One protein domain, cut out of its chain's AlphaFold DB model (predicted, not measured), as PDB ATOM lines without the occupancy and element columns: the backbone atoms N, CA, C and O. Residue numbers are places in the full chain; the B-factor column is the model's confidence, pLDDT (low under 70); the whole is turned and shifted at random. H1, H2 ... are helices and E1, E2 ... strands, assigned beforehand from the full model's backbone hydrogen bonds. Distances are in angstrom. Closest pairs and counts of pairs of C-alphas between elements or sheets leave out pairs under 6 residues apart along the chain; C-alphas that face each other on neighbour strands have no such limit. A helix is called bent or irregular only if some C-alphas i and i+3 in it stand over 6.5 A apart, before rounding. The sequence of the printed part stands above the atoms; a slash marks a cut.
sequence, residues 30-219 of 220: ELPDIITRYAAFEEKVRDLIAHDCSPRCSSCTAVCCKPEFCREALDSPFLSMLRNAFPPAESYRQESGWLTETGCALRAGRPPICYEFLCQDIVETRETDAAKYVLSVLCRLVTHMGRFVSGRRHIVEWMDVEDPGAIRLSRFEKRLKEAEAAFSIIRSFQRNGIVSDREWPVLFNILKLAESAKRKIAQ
ATOM      1  N   GLU A  30      96.979  84.814  90.756       82.44
ATOM      2  CA  GLU A  30      95.977  84.573  91.798       82.44
ATOM      3  C   GLU A  30      96.423  83.497  92.796       82.44
ATOM      4  O   GLU A  30      96.219  83.642  94.000       82.44
ATOM      5  N   LEU A  31      97.102  82.443  92.331       86.00
ATOM      6  CA  LEU A  31      97.538  81.350  93.202       86.00
ATOM      7  C   LEU A  31      98.574  81.787  94.262       86.00
ATOM      8  O   LEU A  31      98.381  81.449  95.433       86.00
ATOM      9  N   PRO A  32      99.623  82.576  93.940       90.19
ATOM     10  CA  PRO A  32     100.524  83.119  94.960       90.19
ATOM     11  C   PRO A  32      99.821  83.989  96.018       90.19
ATOM     12  O   PRO A  32     100.182  83.927  97.199       90.19
ATOM     13  N   ASP A  33      98.801  84.766  95.628       90.56
ATOM     14  CA  ASP A  33      97.986  85.553  96.570       90.56
ATOM     15  C   ASP A  33      97.186  84.639  97.507       90.56
ATOM     16  O   ASP A  33      97.223  84.811  98.728       90.56
ATOM     17  N   ILE A  34      96.535  83.606  96.959       91.69
ATOM     18  CA  ILE A  34      95.813  82.597  97.748       91.69
ATOM     19  C   ILE A  34      96.751  81.925  98.752       91.69
ATOM     20  O   ILE A  34      96.401  81.840  99.928       91.69
ATOM     21  N   ILE A  35      97.933  81.476  98.319       93.81
ATOM     22  CA  ILE A  35      98.936  80.832  99.183       93.81
ATOM     23  C   ILE A  35      99.317  81.767 100.336       93.81
ATOM     24  O   ILE A  35      99.275  81.371 101.501       93.81
ATOM     25  N   THR A  36      99.620  83.028 100.029       95.94
ATOM     26  CA  THR A  36     100.027  84.024 101.030       95.94
ATOM     27  C   THR A  36      98.911  84.302 102.039       95.94
ATOM     28  O   THR A  36      99.142  84.305 103.249       95.94
ATOM     29  N   ARG A  37      97.679  84.503 101.561       96.00
ATOM     30  CA  ARG A  37      96.517  84.796 102.414       96.00
ATOM     31  C   ARG A  37      96.095  83.592 103.246       96.00
ATOM     32  O   ARG A  37      95.756  83.766 104.415       96.00
ATOM     33  N   TYR A  38      96.153  82.388 102.672       96.38
ATOM     34  CA  TYR A  38      95.912  81.136 103.386       96.38
ATOM     35  C   TYR A  38      96.901  80.995 104.543       96.38
ATOM     36  O   TYR A  38      96.467  80.868 105.685       96.38
ATOM     37  N   ALA A  39      98.205  81.099 104.263       97.25
ATOM     38  CA  ALA A  39      99.257  80.982 105.272       97.25
ATOM     39  C   ALA A  39      99.098  82.015 106.395       97.25
ATOM     40  O   ALA A  39      99.134  81.669 107.574       97.25
ATOM     41  N   ALA A  40      98.853  83.280 106.038       97.69
ATOM     42  CA  ALA A  40      98.678  84.351 107.013       97.69
ATOM     43  C   ALA A  40      97.449  84.141 107.912       97.69
ATOM     44  O   ALA A  40      97.474  84.491 109.093       97.69
ATOM     45  N   PHE A  41      96.350  83.608 107.372       98.19
ATOM     46  CA  PHE A  41      95.164  83.310 108.170       98.19
ATOM     47  C   PHE A  41      95.351  82.059 109.036       98.19
ATOM     48  O   PHE A  41      95.010  82.070 110.220       98.19
ATOM     49  N   GLU A  42      95.937  81.004 108.474       98.06
ATOM     50  CA  GLU A  42      96.272  79.772 109.183       98.06
ATOM     51  C   GLU A  42      97.180  80.037 110.391       98.06
ATOM     52  O   GLU A  42      96.905  79.532 111.483       98.06
ATOM     53  N   GLU A  43      98.208  80.874 110.227       97.25
ATOM     54  CA  GLU A  43      99.114  81.260 111.308       97.25
ATOM     55  C   GLU A  43      98.354  81.944 112.456       97.25
ATOM     56  O   GLU A  43      98.494  81.540 113.610       97.25
ATOM     57  N   LYS A  44      97.453  82.892 112.153       98.00
ATOM     58  CA  LYS A  44      96.605  83.544 113.171       98.00
ATOM     59  C   LYS A  44      95.748  82.538 113.941       98.00
ATOM     60  O   LYS A  44      95.622  82.647 115.161       98.00
ATOM     61  N   VAL A  45      95.135  81.581 113.239       97.94
ATOM     62  CA  VAL A  45      94.305  80.537 113.863       97.94
ATOM     63  C   VAL A  45      95.156  79.628 114.743       97.94
ATOM     64  O   VAL A  45      94.784  79.363 115.887       97.94
ATOM     65  N   ARG A  46      96.312  79.188 114.240       96.12
ATOM     66  CA  ARG A  46      97.267  78.358 114.979       96.12
ATOM     67  C   ARG A  46      97.706  79.044 116.267       96.12
ATOM     68  O   ARG A  46      97.648  78.414 117.317       96.12
ATOM     69  N   ASP A  47      98.113  80.305 116.191       96.31
ATOM     70  CA  ASP A  47      98.607  81.054 117.346       96.31
ATOM     71  C   ASP A  47      97.519  81.205 118.408       96.31
ATOM     72  O   ASP A  47      97.782  81.052 119.601       96.31
ATOM     73  N   LEU A  48      96.273  81.431 117.978       97.38
ATOM     74  CA  LEU A  48      95.149  81.536 118.899       97.38
ATOM     75  C   LEU A  48      94.825  80.208 119.584       97.38
ATOM     76  O   LEU A  48      94.592  80.192 120.790       97.38
ATOM     77  N   ILE A  49      94.841  79.100 118.838       95.81
ATOM     78  CA  ILE A  49      94.657  77.754 119.396       95.81
ATOM     79  C   ILE A  49      95.788  77.428 120.370       95.81
ATOM     80  O   ILE A  49      95.521  76.954 121.472       95.81
ATOM     81  N   ALA A  50      97.037  77.697 119.987       93.81
ATOM     82  CA  ALA A  50      98.198  77.453 120.833       93.81
ATOM     83  C   ALA A  50      98.092  78.241 122.142       93.81
ATOM     84  O   ALA A  50      98.248  77.660 123.210       93.81
ATOM     85  N   HIS A  51      97.751  79.530 122.073       94.69
ATOM     86  CA  HIS A  51      97.544  80.361 123.254       94.69
ATOM     87  C   HIS A  51      96.428  79.823 124.161       94.69
ATOM     88  O   HIS A  51      96.642  79.640 125.357       94.69
ATOM     89  N   ASP A  52      95.261  79.525 123.589       94.31
ATOM     90  CA  ASP A  52      94.072  79.113 124.339       94.31
ATOM     91  C   ASP A  52      94.189  77.689 124.922       94.31
ATOM     92  O   ASP A  52      93.609  77.385 125.962       94.31
ATOM     93  N   CYS A  53      94.973  76.815 124.284       93.38
ATOM     94  CA  CYS A  53      95.170  75.430 124.720       93.38
ATOM     95  C   CYS A  53      96.444  75.219 125.557       93.38
ATOM     96  O   CYS A  53      96.526  74.234 126.297       93.38
ATOM     97  N   SER A  54      97.430  76.123 125.478       91.94
ATOM     98  CA  SER A  54      98.741  76.004 126.144       91.94
ATOM     99  C   SER A  54      98.668  75.692 127.647       91.94
ATOM    100  O   SER A  54      99.394  74.789 128.078       91.94
ATOM    101  N   PRO A  55      97.771  76.304 128.452       91.94
ATOM    102  CA  PRO A  55      97.690  76.002 129.884       91.94
ATOM    103  C   PRO A  55      97.448  74.518 130.198       91.94
ATOM    104  O   PRO A  55      97.870  74.027 131.241       91.94
ATOM    105  N   ARG A  56      96.783  73.789 129.293       90.81
ATOM    106  CA  ARG A  56      96.541  72.345 129.424       90.81
ATOM    107  C   ARG A  56      97.590  71.529 128.682       90.81
ATOM    108  O   ARG A  56      98.137  70.589 129.246       90.81
ATOM    109  N   CYS A  57      97.901  71.898 127.442       90.19
ATOM    110  CA  CYS A  57      98.842  71.144 126.618       90.19
ATOM    111  C   CYS A  57     100.259  71.106 127.206       90.19
ATOM    112  O   CYS A  57     100.925  70.088 127.082       90.19
ATOM    113  N   SER A  58     100.709  72.173 127.872       87.75
ATOM    114  CA  SER A  58     102.074  72.273 128.421       87.75
ATOM    115  C   SER A  58     102.381  71.300 129.565       87.75
ATOM    116  O   SER A  58     103.547  71.018 129.820       87.75
ATOM    117  N   SER A  59     101.358  70.779 130.247       89.38
ATOM    118  CA  SER A  59     101.500  69.793 131.331       89.38
ATOM    119  C   SER A  59     101.018  68.394 130.936       89.38
ATOM    120  O   SER A  59     101.099  67.458 131.731       89.38
ATOM    121  N   CYS A  60     100.511  68.239 129.711       89.81
ATOM    122  CA  CYS A  60      99.985  66.980 129.214       89.81
ATOM    123  C   CYS A  60     101.119  66.094 128.684       89.81
ATOM    124  O   CYS A  60     101.933  66.532 127.876       89.81
ATOM    125  N   THR A  61     101.148  64.827 129.096       90.38
ATOM    126  CA  THR A  61     102.102  63.830 128.579       90.38
ATOM    127  C   THR A  61     101.595  63.117 127.324       90.38
ATOM    128  O   THR A  61     102.358  62.413 126.661       90.38
ATOM    129  N   ALA A  62     100.312  63.276 126.982       90.62
ATOM    130  CA  ALA A  62      99.722  62.662 125.803       90.62
ATOM    131  C   ALA A  62     100.101  63.434 124.532       90.62
ATOM    132  O   ALA A  62      99.879  64.640 124.418       90.62
ATOM    133  N   VAL A  63     100.609  62.712 123.534       87.06
ATOM    134  CA  VAL A  63     100.950  63.277 122.227       87.06
ATOM    135  C   VAL A  63      99.748  63.146 121.291       87.06
ATOM    136  O   VAL A  63      99.408  62.052 120.843       87.06
ATOM    137  N   CYS A  64      99.079  64.265 120.996       87.62
ATOM    138  CA  CYS A  64      97.929  64.294 120.084       87.62
ATOM    139  C   CYS A  64      98.322  64.384 118.601       87.62
ATOM    140  O   CYS A  64      97.549  63.991 117.726       87.62
ATOM    141  N   CYS A  65      99.516  64.902 118.309       87.06
ATOM    142  CA  CYS A  65     100.049  64.973 116.955       87.06
ATOM    143  C   CYS A  65     100.478  63.578 116.500       87.06
ATOM    144  O   CYS A  65     101.197  62.891 117.222       87.06
ATOM    145  N   LYS A  66     100.069  63.176 115.297       91.00
ATOM    146  CA  LYS A  66     100.470  61.894 114.722       91.00
ATOM    147  C   LYS A  66     101.150  62.091 113.367       91.00
ATOM    148  O   LYS A  66     100.654  62.897 112.569       91.00
ATOM    149  N   PRO A  67     102.251  61.376 113.076       91.38
ATOM    150  CA  PRO A  67     102.988  61.530 111.824       91.38
ATOM    151  C   PRO A  67     102.147  61.169 110.591       91.38
ATOM    152  O   PRO A  67     102.400  61.699 109.509       91.38
ATOM    153  N   GLU A  68     101.105  60.339 110.728       92.81
ATOM    154  CA  GLU A  68     100.219  60.003 109.608       92.81
ATOM    155  C   GLU A  68      99.418  61.213 109.130       92.81
ATOM    156  O   GLU A  68      99.137  61.309 107.938       92.81
ATOM    157  N   PHE A  69      99.090  62.150 110.029       92.19
ATOM    158  CA  PHE A  69      98.433  63.398 109.645       92.19
ATOM    159  C   PHE A  69      99.360  64.240 108.776       92.19
ATOM    160  O   PHE A  69      98.919  64.810 107.788       92.19
ATOM    161  N   CYS A  70     100.659  64.258 109.082       93.31
ATOM    162  CA  CYS A  70     101.653  65.015 108.328       93.31
ATOM    163  C   CYS A  70     101.818  64.540 106.875       93.31
ATOM    164  O   CYS A  70     102.303  65.319 106.058       93.31
ATOM    165  N   ARG A  71     101.400  63.313 106.528       92.19
ATOM    166  CA  ARG A  71     101.494  62.814 105.145       92.19
ATOM    167  C   ARG A  71     100.688  63.652 104.164       92.19
ATOM    168  O   ARG A  71     101.200  63.975 103.103       92.19
ATOM    169  N   GLU A  72      99.506  64.126 104.549       91.19
ATOM    170  CA  GLU A  72      98.709  65.006 103.686       91.19
ATOM    171  C   GLU A  72      99.472  66.292 103.327       91.19
ATOM    172  O   GLU A  72      99.417  66.747 102.190       91.19
ATOM    173  N   ALA A  73     100.260  66.840 104.257       92.25
ATOM    174  CA  ALA A  73     101.100  68.004 103.979       92.25
ATOM    175  C   ALA A  73     102.286  67.704 103.057       92.25
ATOM    176  O   ALA A  73     102.808  68.635 102.445       92.25
ATOM    177  N   LEU A  74     102.718  66.445 102.949       92.75
ATOM    178  CA  LEU A  74     103.719  66.009 101.974       92.75
ATOM    179  C   LEU A  74     103.094  65.778 100.595       92.75
ATOM    180  O   LEU A  74     103.650  66.246  99.602       92.75
ATOM    181  N   ASP A  75     101.942  65.112 100.566       92.81
ATOM    182  CA  ASP A  75     101.327  64.573  99.351       92.81
ATOM    183  C   ASP A  75     100.439  65.591  98.618       92.81
ATOM    184  O   ASP A  75     100.278  65.513  97.402       92.81
ATOM    185  N   SER A  76      99.859  66.556  99.337       93.25
ATOM    186  CA  SER A  76      99.023  67.604  98.748       93.25
ATOM    187  C   SER A  76      99.873  68.592  97.943       93.25
ATOM    188  O   SER A  76     100.742  69.255  98.522       93.25
ATOM    189  N   PRO A  77      99.589  68.801  96.642       92.19
ATOM    190  CA  PRO A  77     100.285  69.815  95.856       92.19
ATOM    191  C   PRO A  77     100.143  71.219  96.450       92.19
ATOM    192  O   PRO A  77     101.129  71.947  96.561       92.19
ATOM    193  N   PHE A  78      98.942  71.581  96.911       92.81
ATOM    194  CA  PHE A  78      98.693  72.875  97.546       92.81
ATOM    195  C   PHE A  78      99.504  73.064  98.836       92.81
ATOM    196  O   PHE A  78     100.149  74.100  99.013       92.81
ATOM    197  N   LEU A  79      99.525  72.063  99.725       94.38
ATOM    198  CA  LEU A  79     100.306  72.149 100.966       94.38
ATOM    199  C   LEU A  79     101.817  72.110 100.696       94.38
ATOM    200  O   LEU A  79     102.583  72.760 101.407       94.38
ATOM    201  N   SER A  80     102.254  71.419  99.641       92.88
ATOM    202  CA  SER A  80     103.643  71.448  99.173       92.88
ATOM    203  C   SER A  80     104.054  72.851  98.718       92.88
ATOM    204  O   SER A  80     105.101  73.353  99.130       92.88
ATOM    205  N   MET A  81     103.197  73.547  97.964       93.06
ATOM    206  CA  MET A  81     103.431  74.949  97.598       93.06
ATOM    207  C   MET A  81     103.491  75.872  98.818       93.06
ATOM    208  O   MET A  81     104.396  76.701  98.902       93.06
ATOM    209  N   LEU A  82     102.590  75.695  99.792       94.75
ATOM    210  CA  LEU A  82     102.644  76.426 101.064       94.75
ATOM    211  C   LEU A  82     103.960  76.187 101.805       94.75
ATOM    212  O   LEU A  82     104.584  77.145 102.243       94.75
ATOM    213  N   ARG A  83     104.417  74.936 101.905       94.44
ATOM    214  CA  ARG A  83     105.698  74.591 102.536       94.44
ATOM    215  C   ARG A  83     106.899  75.170 101.794       94.44
ATOM    216  O   ARG A  83     107.870  75.542 102.438       94.44
ATOM    217  N   ASN A  84     106.856  75.255 100.469       93.56
ATOM    218  CA  ASN A  84     107.942  75.865  99.702       93.56
ATOM    219  C   ASN A  84     107.987  77.387  99.904       93.56
ATOM    220  O   ASN A  84     109.069  77.956 100.016       93.56
ATOM    221  N   ALA A  85     106.824  78.040  99.986       95.19
ATOM    222  CA  ALA A  85     106.724  79.475 100.255       95.19
ATOM    223  C   ALA A  85     107.019  79.829 101.728       95.19
ATOM    224  O   ALA A  85     107.581  80.884 102.015       95.19
ATOM    225  N   PHE A  86     106.661  78.938 102.655       95.88
ATOM    226  CA  PHE A  86     106.793  79.097 104.103       95.88
ATOM    227  C   PHE A  86     107.464  77.852 104.710       95.88
ATOM    228  O   PHE A  86     106.791  77.038 105.354       95.88
ATOM    229  N   PRO A  87     108.781  77.674 104.500       94.75
ATOM    230  CA  PRO A  87     109.485  76.474 104.934       94.75
ATOM    231  C   PRO A  87     109.418  76.295 106.456       94.75
ATOM    232  O   PRO A  87     109.530  77.276 107.203       94.75
ATOM    233  N   PRO A  88     109.230  75.051 106.942       93.88
ATOM    234  CA  PRO A  88     109.274  74.769 108.368       93.88
ATOM    235  C   PRO A  88     110.673  75.034 108.928       93.88
ATOM    236  O   PRO A  88     111.675  74.879 108.233       93.88
ATOM    237  N   ALA A  89     110.732  75.379 110.214       91.06
ATOM    238  CA  ALA A  89     112.002  75.565 110.916       91.06
ATOM    239  C   ALA A  89     112.795  74.254 111.065       91.06
ATOM    240  O   ALA A  89     114.012  74.279 111.199       91.06
ATOM    241  N   GLU A  90     112.097  73.116 111.024       94.31
ATOM    242  CA  GLU A  90     112.659  71.784 111.220       94.31
ATOM    243  C   GLU A  90     112.327  70.868 110.042       94.31
ATOM    244  O   GLU A  90     111.265  70.969 109.416       94.31
ATOM    245  N   SER A  91     113.226  69.922 109.772       94.81
ATOM    246  CA  SER A  91     113.007  68.888 108.756       94.81
ATOM    247  C   SER A  91     111.970  67.859 109.213       94.81
ATOM    248  O   SER A  91     111.851  67.562 110.401       94.81
ATOM    249  N   TYR A  92     111.239  67.286 108.253       95.81
ATOM    250  CA  TYR A  92     110.303  66.190 108.513       95.81
ATOM    251  C   TYR A  92     111.048  64.952 109.034       95.81
ATOM    252  O   TYR A  92     112.066  64.556 108.464       95.81
ATOM    253  N   ARG A  93     110.514  64.319 110.082       95.69
ATOM    254  CA  ARG A  93     110.978  63.028 110.612       95.69
ATOM    255  C   ARG A  93     109.874  61.993 110.455       95.69
ATOM    256  O   ARG A  93     108.709  62.302 110.685       95.69
ATOM    257  N   GLN A  94     110.215  60.764 110.091       94.81
ATOM    258  CA  GLN A  94     109.208  59.736 109.815       94.81
ATOM    259  C   GLN A  94     108.418  59.346 111.075       94.81
ATOM    260  O   GLN A  94     107.219  59.082 111.003       94.81
ATOM    261  N   GLU A  95     109.073  59.361 112.232       94.50
ATOM    262  CA  GLU A  95     108.517  58.914 113.509       94.50
ATOM    263  C   GLU A  95     107.677  59.997 114.195       94.50
ATOM    264  O   GLU A  95     106.720  59.685 114.899       94.50
ATOM    265  N   SER A  96     108.026  61.274 114.003       93.81
ATOM    266  CA  SER A  96     107.408  62.403 114.716       93.81
ATOM    267  C   SER A  96     106.784  63.460 113.802       93.81
ATOM    268  O   SER A  96     106.210  64.441 114.281       93.81
ATOM    269  N   GLY A  97     106.878  63.297 112.482       95.50
ATOM    270  CA  GLY A  97     106.473  64.305 111.512       95.50
ATOM    271  C   GLY A  97     107.245  65.610 111.708       95.50
ATOM    272  O   GLY A  97     108.474  65.622 111.721       95.50
ATOM    273  N   TRP A  98     106.511  66.708 111.889       95.56
ATOM    274  CA  TRP A  98     107.060  68.021 112.262       95.56
ATOM    275  C   TRP A  98     106.830  68.371 113.737       95.56
ATOM    276  O   TRP A  98     106.794  69.548 114.088       95.56
ATOM    277  N   LEU A  99     106.587  67.390 114.605       93.50
ATOM    278  CA  LEU A  99     106.478  67.647 116.039       93.50
ATOM    279  C   LEU A  99     107.869  67.882 116.648       93.50
ATOM    280  O   LEU A  99     108.781  67.080 116.451       93.50
ATOM    281  N   THR A 100     107.997  68.963 117.412       92.75
ATOM    282  CA  THR A 100     109.162  69.351 118.215       92.75
ATOM    283  C   THR A 100     108.768  69.434 119.691       92.75
ATOM    284  O   THR A 100     107.594  69.302 120.046       92.75
ATOM    285  N   GLU A 101     109.740  69.713 120.559       88.62
ATOM    286  CA  GLU A 101     109.516  69.953 121.992       88.62
ATOM    287  C   GLU A 101     108.576  71.140 122.268       88.62
ATOM    288  O   GLU A 101     107.905  71.174 123.296       88.62
ATOM    289  N   THR A 102     108.495  72.105 121.346       87.00
ATOM    290  CA  THR A 102     107.667  73.314 121.482       87.00
ATOM    291  C   THR A 102     106.364  73.257 120.682       87.00
ATOM    292  O   THR A 102     105.576  74.203 120.719       87.00
ATOM    293  N   GLY A 103     106.099  72.154 119.974       89.88
ATOM    294  CA  GLY A 103     104.888  71.954 119.181       89.88
ATOM    295  C   GLY A 103     105.178  71.639 117.716       89.88
ATOM    296  O   GLY A 103     106.198  71.063 117.368       89.88
ATOM    297  N   CYS A 104     104.241  71.946 116.821       93.06
ATOM    298  CA  CYS A 104     104.418  71.653 115.398       93.06
ATOM    299  C   CYS A 104     105.292  72.722 114.720       93.06
ATOM    300  O   CYS A 104     104.962  73.905 114.779       93.06
ATOM    301  N   ALA A 105     106.354  72.309 114.022       94.81
ATOM    302  CA  ALA A 105     107.266  73.197 113.295       94.81
ATOM    303  C   ALA A 105     106.673  73.795 112.005       94.81
ATOM    304  O   ALA A 105     107.249  74.726 111.438       94.81
ATOM    305  N   LEU A 106     105.530  73.284 111.528       94.31
ATOM    306  CA  LEU A 106     104.812  73.883 110.405       94.31
ATOM    307  C   LEU A 106     104.171  75.206 110.842       94.31
ATOM    308  O   LEU A 106     103.292  75.236 111.709       94.31
ATOM    309  N   ARG A 107     104.601  76.305 110.212       91.75
ATOM    310  CA  ARG A 107     103.971  77.622 110.386       91.75
ATOM    311  C   ARG A 107     102.693  77.784 109.585       91.75
ATOM    312  O   ARG A 107     101.722  78.331 110.095       91.75
ATOM    313  N   ALA A 108     102.725  77.259 108.372       94.81
ATOM    314  CA  ALA A 108     101.601  77.123 107.476       94.81
ATOM    315  C   ALA A 108     101.691  75.760 106.780       94.81
ATOM    316  O   ALA A 108     102.725  75.084 106.832       94.81
ATOM    317  N   GLY A 109     100.608  75.357 106.129       95.44
ATOM    318  CA  GLY A 109     100.510  74.085 105.431       95.44
ATOM    319  C   GLY A 109     100.212  72.900 106.353       95.44
ATOM    320  O   GLY A 109     100.528  71.761 106.003       95.44
ATOM    321  N   ARG A 110      99.627  73.133 107.533       95.56
ATOM    322  CA  ARG A 110      99.118  72.054 108.382       95.56
ATOM    323  C   ARG A 110      97.838  71.492 107.752       95.56
ATOM    324  O   ARG A 110      96.941  72.253 107.387       95.56
ATOM    325  N   PRO A 111      97.710  70.162 107.652       94.81
ATOM    326  CA  PRO A 111      96.497  69.527 107.155       94.81
ATOM    327  C   PRO A 111      95.263  69.928 107.978       94.81
ATOM    328  O   PRO A 111      95.388  70.082 109.198       94.81
ATOM    329  N   PRO A 112      94.059  70.055 107.381       94.19
ATOM    330  CA  PRO A 112      92.857  70.477 108.107       94.19
ATOM    331  C   PRO A 112      92.571  69.631 109.351       94.19
ATOM    332  O   PRO A 112      92.182  70.166 110.389       94.19
ATOM    333  N   ILE A 113      92.859  68.326 109.295       94.12
ATOM    334  CA  ILE A 113      92.693  67.414 110.432       94.12
ATOM    335  C   ILE A 113      93.466  67.864 111.686       94.12
ATOM    336  O   ILE A 113      92.993  67.650 112.801       94.12
ATOM    337  N   CYS A 114      94.603  68.557 111.529       94.06
ATOM    338  CA  CYS A 114      95.388  69.091 112.645       94.06
ATOM    339  C   CYS A 114      94.675  70.203 113.428       94.06
ATOM    340  O   CYS A 114      95.087  70.501 114.548       94.06
ATOM    341  N   TYR A 115      93.649  70.827 112.846       94.06
ATOM    342  CA  TYR A 115      92.806  71.826 113.506       94.06
ATOM    343  C   TYR A 115      91.518  71.211 114.044       94.06
ATOM    344  O   TYR A 115      91.044  71.605 115.105       94.06
ATOM    345  N   GLU A 116      90.962  70.237 113.324       92.06
ATOM    346  CA  GLU A 116      89.681  69.619 113.664       92.06
ATOM    347  C   GLU A 116      89.758  68.650 114.839       92.06
ATOM    348  O   GLU A 116      88.748  68.418 115.507       92.06
ATOM    349  N   PHE A 117      90.938  68.074 115.079       89.69
ATOM    350  CA  PHE A 117      91.166  67.218 116.228       89.69
ATOM    351  C   PHE A 117      91.295  68.065 117.495       89.69
ATOM    352  O   PHE A 117      92.333  68.670 117.765       89.69
ATOM    353  N   LEU A 118      90.222  68.095 118.281       89.88
ATOM    354  CA  LEU A 118      90.163  68.820 119.538       89.88
ATOM    355  C   LEU A 118      90.241  67.837 120.709       89.88
ATOM    356  O   LEU A 118      89.474  66.880 120.779       89.88
ATOM    357  N   CYS A 119      91.176  68.075 121.629       93.12
ATOM    358  CA  CYS A 119      91.307  67.265 122.835       93.12
ATOM    359  C   CYS A 119      90.057  67.426 123.712       93.12
ATOM    360  O   CYS A 119      89.725  68.545 124.109       93.12
ATOM    361  N   GLN A 120      89.391  66.314 124.024       92.69
ATOM    362  CA  GLN A 120      88.140  66.319 124.780       92.69
ATOM    363  C   GLN A 120      88.315  66.951 126.167       92.69
ATOM    364  O   GLN A 120      87.497  67.780 126.557       92.69
ATOM    365  N   ASP A 121      89.431  66.681 126.846       93.25
ATOM    366  CA  ASP A 121      89.732  67.273 128.153       93.25
ATOM    367  C   ASP A 121      89.774  68.809 128.082       93.25
ATOM    368  O   ASP A 121      89.267  69.502 128.960       93.25
ATOM    369  N   ILE A 122      90.316  69.377 126.998       94.81
ATOM    370  CA  ILE A 122      90.343  70.835 126.804       94.81
ATOM    371  C   ILE A 122      88.923  71.379 126.623       94.81
ATOM    372  O   ILE A 122      88.596  72.431 127.175       94.81
ATOM    373  N   VAL A 123      88.064  70.671 125.886       95.62
ATOM    374  CA  VAL A 123      86.657  71.061 125.700       95.62
ATOM    375  C   VAL A 123      85.898  71.013 127.017       95.62
ATOM    376  O   VAL A 123      85.155  71.936 127.342       95.62
ATOM    377  N   GLU A 124      86.082  69.948 127.786       95.38
ATOM    378  CA  GLU A 124      85.350  69.718 129.030       95.38
ATOM    379  C   GLU A 124      85.724  70.713 130.123       95.38
ATOM    380  O   GLU A 124      84.882  71.043 130.954       95.38
ATOM    381  N   THR A 125      86.929  71.286 130.064       94.50
ATOM    382  CA  THR A 125      87.340  72.356 130.986       94.50
ATOM    383  C   THR A 125      86.650  73.699 130.740       94.50
ATOM    384  O   THR A 125      86.798  74.613 131.548       94.50
ATOM    385  N   ARG A 126      85.892  73.851 129.647       95.25
ATOM    386  CA  ARG A 126      85.132  75.074 129.375       95.25
ATOM    387  C   ARG A 126      83.832  75.081 130.171       95.25
ATOM    388  O   ARG A 126      83.031  74.151 130.084       95.25
ATOM    389  N   GLU A 127      83.600  76.168 130.895       94.06
ATOM    390  CA  GLU A 127      82.475  76.296 131.830       94.06
ATOM    391  C   GLU A 127      81.110  76.372 131.132       94.06
ATOM    392  O   GLU A 127      80.113  75.874 131.654       94.06
ATOM    393  N   THR A 128      81.053  76.968 129.937       95.56
ATOM    394  CA  THR A 128      79.797  77.231 129.225       95.56
ATOM    395  C   THR A 128      79.730  76.511 127.880       95.56
ATOM    396  O   THR A 128      80.741  76.295 127.208       95.56
ATOM    397  N   ASP A 129      78.511  76.179 127.445       95.44
ATOM    398  CA  ASP A 129      78.264  75.630 126.104       95.44
ATOM    399  C   ASP A 129      78.706  76.617 125.007       95.44
ATOM    400  O   ASP A 129      79.220  76.197 123.970       95.44
ATOM    401  N   ALA A 130      78.588  77.927 125.264       96.50
ATOM    402  CA  ALA A 130      79.114  78.978 124.397       96.50
ATOM    403  C   ALA A 130      80.637  78.877 124.239       96.50
ATOM    404  O   ALA A 130      81.122  78.821 123.113       96.50
ATOM    405  N   ALA A 131      81.394  78.759 125.335       97.00
ATOM    406  CA  ALA A 131      82.849  78.624 125.278       97.00
ATOM    407  C   ALA A 131      83.292  77.342 124.547       97.00
ATOM    408  O   ALA A 131      84.203  77.389 123.717       97.00
ATOM    409  N   LYS A 132      82.610  76.212 124.785       97.00
ATOM    410  CA  LYS A 132      82.845  74.948 124.055       97.00
ATOM    411  C   LYS A 132      82.608  75.111 122.557       97.00
ATOM    412  O   LYS A 132      83.405  74.651 121.735       97.00
ATOM    413  N   TYR A 133      81.511  75.772 122.200       97.38
ATOM    414  CA  TYR A 133      81.144  75.990 120.811       97.38
ATOM    415  C   TYR A 133      82.106  76.954 120.108       97.38
ATOM    416  O   TYR A 133      82.570  76.649 119.013       97.38
ATOM    417  N   VAL A 134      82.470  78.069 120.743       97.94
ATOM    418  CA  VAL A 134      83.439  79.044 120.216       97.94
ATOM    419  C   VAL A 134      84.794  78.381 119.947       97.94
ATOM    420  O   VAL A 134      85.351  78.561 118.863       97.94
ATOM    421  N   LEU A 135      85.288  77.549 120.871       97.69
ATOM    422  CA  LEU A 135      86.509  76.760 120.664       97.69
ATOM    423  C   LEU A 135      86.372  75.798 119.472       97.69
ATOM    424  O   LEU A 135      87.261  75.705 118.627       97.69
ATOM    425  N   SER A 136      85.225  75.129 119.354       97.44
ATOM    426  CA  SER A 136      84.947  74.234 118.225       97.44
ATOM    427  C   SER A 136      84.906  74.979 116.885       97.44
ATOM    428  O   SER A 136      85.362  74.451 115.871       97.44
ATOM    429  N   VAL A 137      84.386  76.211 116.864       98.25
ATOM    430  CA  VAL A 137      84.388  77.075 115.672       98.25
ATOM    431  C   VAL A 137      85.810  77.487 115.307       98.25
ATOM    432  O   VAL A 137      86.167  77.387 114.134       98.25
ATOM    433  N   LEU A 138      86.635  77.879 116.287       98.44
ATOM    434  CA  LEU A 138      88.046  78.227 116.080       98.44
ATOM    435  C   LEU A 138      88.803  77.092 115.367       98.44
ATOM    436  O   LEU A 138      89.441  77.319 114.338       98.44
ATOM    437  N   CYS A 139      88.632  75.859 115.841       97.19
ATOM    438  CA  CYS A 139      89.194  74.638 115.255       97.19
ATOM    439  C   CYS A 139      88.693  74.307 113.836       97.19
ATOM    440  O   CYS A 139      89.258  73.449 113.161       97.19
ATOM    441  N   ARG A 140      87.636  74.970 113.355       97.75
ATOM    442  CA  ARG A 140      87.034  74.731 112.032       97.75
ATOM    443  C   ARG A 140      87.321  75.832 111.017       97.75
ATOM    444  O   ARG A 140      86.970  75.658 109.850       97.75
ATOM    445  N   LEU A 141      87.943  76.943 111.416       98.25
ATOM    446  CA  LEU A 141      88.139  78.105 110.541       98.25
ATOM    447  C   LEU A 141      88.990  77.785 109.306       98.25
ATOM    448  O   LEU A 141      88.595  78.133 108.193       98.25
ATOM    449  N   VAL A 142      90.119  77.091 109.487       97.31
ATOM    450  CA  VAL A 142      91.027  76.731 108.380       97.31
ATOM    451  C   VAL A 142      90.338  75.783 107.400       97.31
ATOM    452  O   VAL A 142      90.368  76.021 106.191       97.31
ATOM    453  N   THR A 143      89.622  74.774 107.907       96.19
ATOM    454  CA  THR A 143      88.794  73.908 107.061       96.19
ATOM    455  C   THR A 143      87.730  74.716 106.322       96.19
ATOM    456  O   THR A 143      87.534  74.552 105.124       96.19
ATOM    457  N   HIS A 144      87.000  75.602 107.007       96.94
ATOM    458  CA  HIS A 144      85.933  76.386 106.376       96.94
ATOM    459  C   HIS A 144      86.445  77.239 105.219       96.94
ATOM    460  O   HIS A 144      85.791  77.279 104.172       96.94
ATOM    461  N   MET A 145      87.609  77.865 105.407       95.44
ATOM    462  CA  MET A 145      88.289  78.679 104.404       95.44
ATOM    463  C   MET A 145      88.591  77.879 103.129       95.44
ATOM    464  O   MET A 145      88.324  78.362 102.030       95.44
ATOM    465  N   GLY A 146      89.109  76.654 103.250       92.62
ATOM    466  CA  GLY A 146      89.511  75.853 102.093       92.62
ATOM    467  C   GLY A 146      88.392  75.034 101.441       92.62
ATOM    468  O   GLY A 146      88.633  74.373 100.433       92.62
ATOM    469  N   ARG A 147      87.160  75.040 101.966       93.12
ATOM    470  CA  ARG A 147      86.054  74.221 101.429       93.12
ATOM    471  C   ARG A 147      85.498  74.736 100.100       93.12
ATOM    472  O   ARG A 147      85.257  75.925  99.923       93.12
ATOM    473  N   PHE A 148      85.128  73.792  99.227       86.31
ATOM    474  CA  PHE A 148      84.391  74.025  97.974       86.31
ATOM    475  C   PHE A 148      85.117  74.899  96.949       86.31
ATOM    476  O   PHE A 148      84.474  75.497  96.073       86.31
ATOM    477  N   VAL A 149      86.443  74.948  97.055       81.69
ATOM    478  CA  VAL A 149      87.304  75.731  96.172       81.69
ATOM    479  C   VAL A 149      87.357  75.098  94.780       81.69
ATOM    480  O   VAL A 149      87.207  75.818  93.799       81.69
ATOM    481  N   SER A 150      87.385  73.762  94.690       81.75
ATOM    482  CA  SER A 150      87.201  73.014  93.439       81.75
ATOM    483  C   SER A 150      86.012  72.051  93.560       81.75
ATOM    484  O   SER A 150      86.094  70.943  94.098       81.75
ATOM    485  N   GLY A 151      84.828  72.513  93.147       84.25
ATOM    486  CA  GLY A 151      83.593  71.727  93.233       84.25
ATOM    487  C   GLY A 151      83.194  71.396  94.677       84.25
ATOM    488  O   GLY A 151      82.731  72.277  95.405       84.25
ATOM    489  N   ARG A 152      83.321  70.117  95.062       86.50
ATOM    490  CA  ARG A 152      83.034  69.606  96.418       86.50
ATOM    491  C   ARG A 152      84.277  69.449  97.302       86.50
ATOM    492  O   ARG A 152      84.113  69.165  98.484       86.50
ATOM    493  N   ARG A 153      85.471  69.638  96.740       88.25
ATOM    494  CA  ARG A 153      86.751  69.346  97.392       88.25
ATOM    495  C   ARG A 153      87.275  70.516  98.216       88.25
ATOM    496  O   ARG A 153      86.912  71.677  97.977       88.25
ATOM    497  N   HIS A 154      88.106  70.191  99.197       92.06
ATOM    498  CA  HIS A 154      88.911  71.166  99.921       92.06
ATOM    499  C   HIS A 154      90.112  71.608  99.065       92.06
ATOM    500  O   HIS A 154      90.567  70.859  98.207       92.06
ATOM    501  N   ILE A 155      90.648  72.809  99.289       91.62
ATOM    502  CA  ILE A 155      91.793  73.339  98.527       91.62
ATOM    503  C   ILE A 155      93.048  72.466  98.659       91.62
ATOM    504  O   ILE A 155      93.827  72.351  97.726       91.62
ATOM    505  N   VAL A 156      93.208  71.790  99.795       91.56
ATOM    506  CA  VAL A 156      94.318  70.850 100.034       91.56
ATOM    507  C   VAL A 156      94.169  69.543  99.246       91.56
ATOM    508  O   VAL A 156      95.155  68.863  98.998       91.56
ATOM    509  N   GLU A 157      92.956  69.203  98.810       89.69
ATOM    510  CA  GLU A 157      92.671  68.029  97.971       89.69
ATOM    511  C   GLU A 157      92.778  68.369  96.472       89.69
ATOM    512  O   GLU A 157      92.390  67.574  95.608       89.69
ATOM    513  N   TRP A 158      93.213  69.587  96.142       85.31
ATOM    514  CA  TRP A 158      93.455  69.989  94.767       85.31
ATOM    515  C   TRP A 158      94.749  69.341  94.270       85.31
ATOM    516  O   TRP A 158      95.822  69.567  94.824       85.31
ATOM    517  N   MET A 159      94.607  68.503  93.242       77.94
ATOM    518  CA  MET A 159      95.679  67.647  92.723       77.94
ATOM    519  C   MET A 159      96.265  68.130  91.392       77.94
ATOM    520  O   MET A 159      97.297  67.618  90.975       77.94
ATOM    521  N   ASP A 160      95.605  69.066  90.712       77.94
ATOM    522  CA  ASP A 160      95.931  69.439  89.336       77.94
ATOM    523  C   ASP A 160      96.562  70.827  89.284       77.94
ATOM    524  O   ASP A 160      95.865  71.823  89.137       77.94
ATOM    525  N   VAL A 161      97.886  70.882  89.437       68.19
ATOM    526  CA  VAL A 161      98.658  72.135  89.433       68.19
ATOM    527  C   VAL A 161      98.661  72.803  88.049       68.19
ATOM    528  O   VAL A 161      98.946  73.996  87.953       68.19
ATOM    529  N   GLU A 162      98.335  72.056  86.991       71.38
ATOM    530  CA  GLU A 162      98.338  72.540  85.607       71.38
ATOM    531  C   GLU A 162      97.021  73.234  85.221       71.38
ATOM    532  O   GLU A 162      97.024  74.049  84.299       71.38
ATOM    533  N   ASP A 163      95.932  73.002  85.968       71.62
ATOM    534  CA  ASP A 163      94.666  73.743  85.856       71.62
ATOM    535  C   ASP A 163      94.380  74.607  87.107       71.62
ATOM    536  O   ASP A 163      93.524  74.276  87.943       71.62
ATOM    537  N   PRO A 164      95.066  75.758  87.264       61.38
ATOM    538  CA  PRO A 164      94.761  76.721  88.320       61.38
ATOM    539  C   PRO A 164      93.343  77.309  88.198       61.38
ATOM    540  O   PRO A 164      92.767  77.710  89.212       61.38
ATOM    541  N   GLY A 165      92.730  77.281  87.004       62.06
ATOM    542  CA  GLY A 165      91.344  77.705  86.767       62.06
ATOM    543  C   GLY A 165      90.303  76.838  87.490       62.06
ATOM    544  O   GLY A 165      89.162  77.263  87.710       62.06
ATOM    545  N   ALA A 166      90.694  75.646  87.957       71.62
ATOM    546  CA  ALA A 166      89.860  74.796  88.799       71.62
ATOM    547  C   ALA A 166      89.588  75.398  90.194       71.62
ATOM    548  O   ALA A 166      88.604  75.021  90.851       71.62
ATOM    549  N   ILE A 167      90.434  76.325  90.660       81.75
ATOM    550  CA  ILE A 167      90.261  77.042  91.925       81.75
ATOM    551  C   ILE A 167      89.292  78.202  91.703       81.75
ATOM    552  O   ILE A 167      89.595  79.220  91.091       81.75
ATOM    553  N   ARG A 168      88.099  78.100  92.288       86.69
ATOM    554  CA  ARG A 168      87.127  79.197  92.267       86.69
ATOM    555  C   ARG A 168      87.523  80.267  93.286       86.69
ATOM    556  O   ARG A 168      87.013  80.243  94.411       86.69
ATOM    557  N   LEU A 169      88.368  81.222  92.882       86.56
ATOM    558  CA  LEU A 169      88.872  82.305  93.741       86.56
ATOM    559  C   LEU A 169      87.745  83.014  94.505       86.56
ATOM    560  O   LEU A 169      87.797  83.120  95.726       86.56
ATOM    561  N   SER A 170      86.658  83.385  93.826       89.44
ATOM    562  CA  SER A 170      85.503  84.039  94.463       89.44
ATOM    563  C   SER A 170      84.911  83.257  95.645       89.44
ATOM    564  O   SER A 170      84.413  83.849  96.606       89.44
ATOM    565  N   ARG A 171      84.971  81.917  95.615       91.62
ATOM    566  CA  ARG A 171      84.541  81.075  96.739       91.62
ATOM    567  C   ARG A 171      85.561  81.097  97.863       91.62
ATOM    568  O   ARG A 171      85.147  81.270  99.006       91.62
ATOM    569  N   PHE A 172      86.845  80.945  97.545       92.69
ATOM    570  CA  PHE A 172      87.919  81.052  98.530       92.69
ATOM    571  C   PHE A 172      87.853  82.397  99.263       92.69
ATOM    572  O   PHE A 172      87.764  82.426 100.486       92.69
ATOM    573  N   GLU A 173      87.765  83.508  98.531       93.44
ATOM    574  CA  GLU A 173      87.701  84.848  99.119       93.44
ATOM    575  C   GLU A 173      86.479  85.051 100.005       93.44
ATOM    576  O   GLU A 173      86.581  85.625 101.090       93.44
ATOM    577  N   LYS A 174      85.313  84.571  99.563       94.94
ATOM    578  CA  LYS A 174      84.102  84.605 100.381       94.94
ATOM    579  C   LYS A 174      84.317  83.853 101.696       94.94
ATOM    580  O   LYS A 174      83.961  84.366 102.753       94.94
ATOM    581  N   ARG A 175      84.893  82.650 101.639       96.25
ATOM    582  CA  ARG A 175      85.123  81.811 102.822       96.25
ATOM    583  C   ARG A 175      86.192  82.368 103.746       96.25
ATOM    584  O   ARG A 175      86.005  82.304 104.956       96.25
ATOM    585  N   LEU A 176      87.248  82.958 103.195       96.88
ATOM    586  CA  LEU A 176      88.248  83.680 103.968       96.88
ATOM    587  C   LEU A 176      87.604  84.852 104.720       96.88
ATOM    588  O   LEU A 176      87.750  84.925 105.933       96.88
ATOM    589  N   LYS A 177      86.793  85.688 104.055       97.88
ATOM    590  CA  LYS A 177      86.073  86.796 104.716       97.88
ATOM    591  C   LYS A 177      85.148  86.314 105.839       97.88
ATOM    592  O   LYS A 177      85.107  86.914 106.909       97.88
ATOM    593  N   GLU A 178      84.408  85.228 105.609       98.12
ATOM    594  CA  GLU A 178      83.560  84.609 106.638       98.12
ATOM    595  C   GLU A 178      84.391  84.103 107.830       98.12
ATOM    596  O   GLU A 178      84.024  84.336 108.982       98.12
ATOM    597  N   ALA A 179      85.523  83.446 107.562       98.38
ATOM    598  CA  ALA A 179      86.416  82.932 108.593       98.38
ATOM    599  C   ALA A 179      87.106  84.062 109.381       98.38
ATOM    600  O   ALA A 179      87.215  83.970 110.601       98.38
ATOM    601  N   GLU A 180      87.507  85.152 108.724       98.62
ATOM    602  CA  GLU A 180      88.072  86.347 109.364       98.62
ATOM    603  C   GLU A 180      87.057  87.051 110.269       98.62
ATOM    604  O   GLU A 180      87.394  87.435 111.392       98.62
ATOM    605  N   ALA A 181      85.802  87.171 109.825       98.62
ATOM    606  CA  ALA A 181      84.728  87.717 110.650       98.62
ATOM    607  C   ALA A 181      84.499  86.860 111.907       98.62
ATOM    608  O   ALA A 181      84.459  87.391 113.019       98.62
ATOM    609  N   ALA A 182      84.427  85.533 111.751       98.69
ATOM    610  CA  ALA A 182      84.307  84.606 112.875       98.69
ATOM    611  C   ALA A 182      85.522  84.673 113.817       98.69
ATOM    612  O   ALA A 182      85.354  84.715 115.034       98.69
ATOM    613  N   PHE A 183      86.740  84.750 113.274       98.69
ATOM    614  CA  PHE A 183      87.968  84.894 114.056       98.69
ATOM    615  C   PHE A 183      87.964  86.172 114.907       98.69
ATOM    616  O   PHE A 183      88.340  86.135 116.078       98.69
ATOM    617  N   SER A 184      87.495  87.296 114.353       98.62
ATOM    618  CA  SER A 184      87.353  88.556 115.094       98.62
ATOM    619  C   SER A 184      86.401  88.416 116.290       98.62
ATOM    620  O   SER A 184      86.739  88.829 117.401       98.62
ATOM    621  N   ILE A 185      85.253  87.757 116.087       98.62
ATOM    622  CA  ILE A 185      84.275  87.468 117.149       98.62
ATOM    623  C   ILE A 185      84.900  86.576 118.229       98.62
ATOM    624  O   ILE A 185      84.805  86.895 119.410       98.62
ATOM    625  N   ILE A 186      85.598  85.502 117.844       98.50
ATOM    626  CA  ILE A 186      86.282  84.597 118.784       98.50
ATOM    627  C   ILE A 186      87.304  85.362 119.639       98.50
ATOM    628  O   ILE A 186      87.352  85.185 120.855       98.50
ATOM    629  N   ARG A 187      88.100  86.254 119.033       98.38
ATOM    630  CA  ARG A 187      89.063  87.081 119.779       98.38
ATOM    631  C   ARG A 187      88.392  88.057 120.739       98.38
ATOM    632  O   ARG A 187      88.948  88.327 121.801       98.38
ATOM    633  N   SER A 188      87.240  88.610 120.362       98.12
ATOM    634  CA  SER A 188      86.425  89.439 121.256       98.12
ATOM    635  C   SER A 188      85.941  88.608 122.447       98.12
ATOM    636  O   SER A 188      86.216  88.969 123.590       98.12
ATOM    637  N   PHE A 189      85.357  87.437 122.171       97.44
ATOM    638  CA  PHE A 189      84.870  86.498 123.179       97.44
ATOM    639  C   PHE A 189      85.957  86.090 124.180       97.44
ATOM    640  O   PHE A 189      85.709  86.077 125.378       97.44
ATOM    641  N   GLN A 190      87.186  85.823 123.737       95.75
ATOM    642  CA  GLN A 190      88.285  85.485 124.655       95.75
ATOM    643  C   GLN A 190      88.643  86.608 125.641       95.75
ATOM    644  O   GLN A 190      89.237  86.338 126.680       95.75
ATOM    645  N   ARG A 191      88.306  87.866 125.329       96.31
ATOM    646  CA  ARG A 191      88.585  89.017 126.201       96.31
ATOM    647  C   ARG A 191      87.444  89.329 127.161       96.31
ATOM    648  O   ARG A 191      87.707  89.822 128.251       96.31
ATOM    649  N   ASN A 192      86.198  89.122 126.738       96.75
ATOM    650  CA  ASN A 192      85.012  89.583 127.471       96.75
ATOM    651  C   ASN A 192      84.030  88.465 127.857       96.75
ATOM    652  O   ASN A 192      83.100  88.729 128.611       96.75
ATOM    653  N   GLY A 193      84.226  87.242 127.363       96.38
ATOM    654  CA  GLY A 193      83.378  86.081 127.624       96.38
ATOM    655  C   GLY A 193      81.995  86.124 126.970       96.38
ATOM    656  O   GLY A 193      81.155  85.303 127.325       96.38
ATOM    657  N   ILE A 194      81.727  87.060 126.049       96.25
ATOM    658  CA  ILE A 194      80.378  87.325 125.524       96.25
ATOM    659  C   ILE A 194      80.384  87.344 123.988       96.25
ATOM    660  O   ILE A 194      81.235  87.968 123.357       96.25
ATOM    661  N   VAL A 195      79.397  86.675 123.385       97.06
ATOM    662  CA  VAL A 195      79.047  86.803 121.960       97.06
ATOM    663  C   VAL A 195      77.685  87.481 121.881       97.06
ATOM    664  O   VAL A 195      76.731  87.022 122.503       97.06
ATOM    665  N   SER A 196      77.571  88.573 121.128       96.44
ATOM    666  CA  SER A 196      76.286  89.258 120.971       96.44
ATOM    667  C   SER A 196      75.330  88.500 120.039       96.44
ATOM    668  O   SER A 196      75.754  87.786 119.130       96.44
ATOM    669  N   ASP A 197      74.021  88.719 120.197       95.75
ATOM    670  CA  ASP A 197      72.968  88.069 119.392       95.75
ATOM    671  C   ASP A 197      73.180  88.181 117.876       95.75
ATOM    672  O   ASP A 197      72.886  87.266 117.109       95.75
ATOM    673  N   ARG A 198      73.738  89.312 117.445       96.81
ATOM    674  CA  ARG A 198      74.047  89.624 116.042       96.81
ATOM    675  C   ARG A 198      75.299  88.921 115.508       96.81
ATOM    676  O   ARG A 198      75.460  88.828 114.294       96.81
ATOM    677  N   GLU A 199      76.164  88.408 116.378       97.69
ATOM    678  CA  GLU A 199      77.405  87.712 116.013       97.69
ATOM    679  C   GLU A 199      77.212  86.195 115.889       97.69
ATOM    680  O   GLU A 199      77.860  85.557 115.056       97.69
ATOM    681  N   TRP A 200      76.272  85.613 116.642       97.12
ATOM    682  CA  TRP A 200      75.966  84.179 116.591       97.12
ATOM    683  C   TRP A 200      75.730  83.618 115.177       97.12
ATOM    684  O   TRP A 200      76.296  82.565 114.863       97.12
ATOM    685  N   PRO A 201      74.978  84.288 114.277       96.81
ATOM    686  CA  PRO A 201      74.801  83.810 112.907       96.81
ATOM    687  C   PRO A 201      76.116  83.619 112.140       96.81
ATOM    688  O   PRO A 201      76.217  82.699 111.329       96.81
ATOM    689  N   VAL A 202      77.135  84.445 112.409       97.81
ATOM    690  CA  VAL A 202      78.454  84.331 111.767       97.81
ATOM    691  C   VAL A 202      79.144  83.042 112.205       97.81
ATOM    692  O   VAL A 202      79.618  82.286 111.360       97.81
ATOM    693  N   LEU A 203      79.134  82.735 113.506       98.06
ATOM    694  CA  LEU A 203      79.729  81.506 114.037       98.06
ATOM    695  C   LEU A 203      78.981  80.251 113.544       98.06
ATOM    696  O   LEU A 203      79.610  79.284 113.106       98.06
ATOM    697  N   PHE A 204      77.643  80.296 113.505       97.00
ATOM    698  CA  PHE A 204      76.810  79.196 112.995       97.00
ATOM    699  C   PHE A 204      77.020  78.895 111.504       97.00
ATOM    700  O   PHE A 204      76.750  77.772 111.065       97.00
ATOM    701  N   ASN A 205      77.511  79.863 110.724       95.94
ATOM    702  CA  ASN A 205      77.867  79.640 109.323       95.94
ATOM    703  C   ASN A 205      79.151  78.811 109.159       95.94
ATOM    704  O   ASN A 205      79.284  78.118 108.147       95.94
ATOM    705  N   ILE A 206      80.054  78.839 110.148       97.25
ATOM    706  CA  ILE A 206      81.276  78.022 110.164       97.25
ATOM    707  C   ILE A 206      80.946  76.586 110.587       97.25
ATOM    708  O   ILE A 206      81.231  75.632 109.858       97.25
ATOM    709  N   LEU A 207      80.311  76.427 111.754       94.94
ATOM    710  CA  LEU A 207      79.973  75.126 112.332       94.94
ATOM    711  C   LEU A 207      78.457  74.988 112.482       94.94
ATOM    712  O   LEU A 207      77.853  75.464 113.443       94.94
ATOM    713  N   LYS A 208      77.830  74.307 111.523       90.62
ATOM    714  CA  LYS A 208      76.374  74.148 111.502       90.62
ATOM    715  C   LYS A 208      75.884  73.308 112.680       90.62
ATOM    716  O   LYS A 208      76.416  72.238 112.951       90.62
ATOM    717  N   LEU A 209      74.805  73.771 113.302       87.25
ATOM    718  CA  LEU A 209      74.075  73.072 114.357       87.25
ATOM    719  C   LEU A 209      72.582  73.007 114.033       87.25
ATOM    720  O   LEU A 209      72.071  73.823 113.262       87.25
ATOM    721  N   ALA A 210      71.882  72.068 114.670       87.88
ATOM    722  CA  ALA A 210      70.424  72.065 114.709       87.88
ATOM    723  C   ALA A 210      69.895  73.310 115.447       87.88
ATOM    724  O   ALA A 210      70.516  73.784 116.399       87.88
ATOM    725  N   GLU A 211      68.726  73.819 115.050       86.31
ATOM    726  CA  GLU A 211      68.138  75.043 115.627       86.31
ATOM    727  C   GLU A 211      67.915  74.962 117.144       86.31
ATOM    728  O   GLU A 211      68.121  75.941 117.860       86.31
ATOM    729  N   SER A 212      67.555  73.785 117.662       85.25
ATOM    730  CA  SER A 212      67.417  73.554 119.104       85.25
ATOM    731  C   SER A 212      68.735  73.769 119.857       85.25
ATOM    732  O   SER A 212      68.747  74.400 120.913       85.25
ATOM    733  N   ALA A 213      69.854  73.310 119.291       88.31
ATOM    734  CA  ALA A 213      71.181  73.489 119.872       88.31
ATOM    735  C   ALA A 213      71.643  74.953 119.802       88.31
ATOM    736  O   ALA A 213      72.214  75.454 120.769       88.31
ATOM    737  N   LYS A 214      71.333  75.666 118.709       90.69
ATOM    738  CA  LYS A 214      71.643  77.102 118.575       90.69
ATOM    739  C   LYS A 214      70.998  77.929 119.683       90.69
ATOM    740  O   LYS A 214      71.675  78.734 120.313       90.69
ATOM    741  N   ARG A 215      69.706  77.697 119.953       87.00
ATOM    742  CA  ARG A 215      68.976  78.404 121.020       87.00
ATOM    743  C   ARG A 215      69.593  78.147 122.391       87.00
ATOM    744  O   ARG A 215      69.771  79.090 123.146       87.00
ATOM    745  N   LYS A 216      69.967  76.897 122.683       89.88
ATOM    746  CA  LYS A 216      70.612  76.538 123.953       89.88
ATOM    747  C   LYS A 216      71.941  77.278 124.155       89.88
ATOM    748  O   LYS A 216      72.217  77.723 125.262       89.88
ATOM    749  N   ILE A 217      72.739  77.407 123.095       90.75
ATOM    750  CA  ILE A 217      74.053  78.062 123.139       90.75
ATOM    751  C   ILE A 217      73.928  79.582 123.303       90.75
ATOM    752  O   ILE A 217      74.709  80.163 124.043       90.75
ATOM    753  N   ALA A 218      72.949  80.214 122.649       83.44
ATOM    754  CA  ALA A 218      72.803  81.673 122.644       83.44
ATOM    755  C   ALA A 218      72.083  82.259 123.880       83.44
ATOM    756  O   ALA A 218      72.022  83.471 124.025       83.44
ATOM    757  N   GLN A 219      71.493  81.431 124.748       77.62
ATOM    758  CA  GLN A 219      70.635  81.878 125.858       77.62
ATOM    759  C   GLN A 219      71.366  82.126 127.196       77.62
ATOM    760  O   GLN A 219      70.697  82.264 128.222       77.62
TER     761      GLN A 219
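AT A GLANCE: This is residues 30 to 219 of the 220 residues of an uncharacterized protein of Desulfobacteraceae bacterium (UniProt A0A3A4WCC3). Two long helices, H1 and H8, run the same way at a shallow tilt, and the short H7 packs on both from one side, running opposite to them. H2, H3 and the long unnamed stretch of residues 86 to 112 lie on the side of H1 away from H8, while H9 and H10 lie on the other side, beyond H8 and H6. The 190 printed residues hold ten named helices and one named strand, in the order H1 to H7, E1, H8 to H10; the class is mostly helix. The whole is compact, with a radius of gyration of the C-alphas of 16.9 A and spans of 49 by 42 by 25 A.

HOW THE PARTS SIT: H1, residues 30 to 57, has a kink of 39 degrees near residue 51 and is irregular, with C-alphas 52 and 55 7.3 A apart. H8, residues 169 to 192, only just touches H1, with 3 pairs of C-alphas within 8 A, the closest being Val 45 and Phe 183 at 7.7 A; the two run the same way at a shallow tilt of 25 degrees. H7, residues 141 to 146, touches residues 172 to 183 of H8, closest at C-alphas Met 145 and Arg 175, 4.7 A, opposite ways at a shallow tilt of 4 degrees. Residues 41 to 45 of H1 touch H7, closest at C-alphas Glu 42 and Val 142, 6.1 A. H9, residues 200 to 206, touches residues 178 to 182 of H8, closest at C-alphas Ala 182 and Leu 203, 5.6 A, at a steep tilt of 48 degrees. H6, residues 129 to 138, touches H10, residues 211 to 218, closest at C-alphas Ala 130 and Ile 217, 5.3 A, about perpendicular at 79 degrees. H3, residues 77 to 85, touches residues 35 to 39 of H1, closest at C-alphas Ile 35 and Leu 82, 6.1 A; H2, residues 67 to 75, touches H3 only at the corner, closest at C-alphas Ala 73 and Leu 79, 5.2 A. H4, residues 113 to 116, only just touches H7, and H5, residues 120 to 124, only just touches H6, with 3 pairs of C-alphas within 8 A each. In H3, H5, H6, H7 and H10 every O i to N i+4 pair is within hydrogen-bond range; the counts are 22 of 24 in H1, 19 of 20 in H8, 2 of 3 in H9 and 2 of 5 in H2, where 6 of 6 O i to N i+3 pairs are within range, and H4 is too short for an i+4 pair.

IN THESE COORDINATES: H1 begins at C-alpha 30 (95.977, 84.573, 91.798) and is 37.4 A long; H8 is 34.7 A, H6 14.2 A, H2 12.9 A and H3 12.4 A. E1, residues 147 to 150, pairs with no named strand. H10 ends at C-alpha 218 (72.803, 81.673, 122.644).

THE WHOLE: The C-alphas farthest apart are those of Glu 162 and Gln 219, 49.7 A. The printed part has no cut. The links H3 to H4, 27 residues, and E1 to H8, 18 residues, are long. The mean pLDDT of the printed part is 92.4; residues 161, 164 and 165 are under 70.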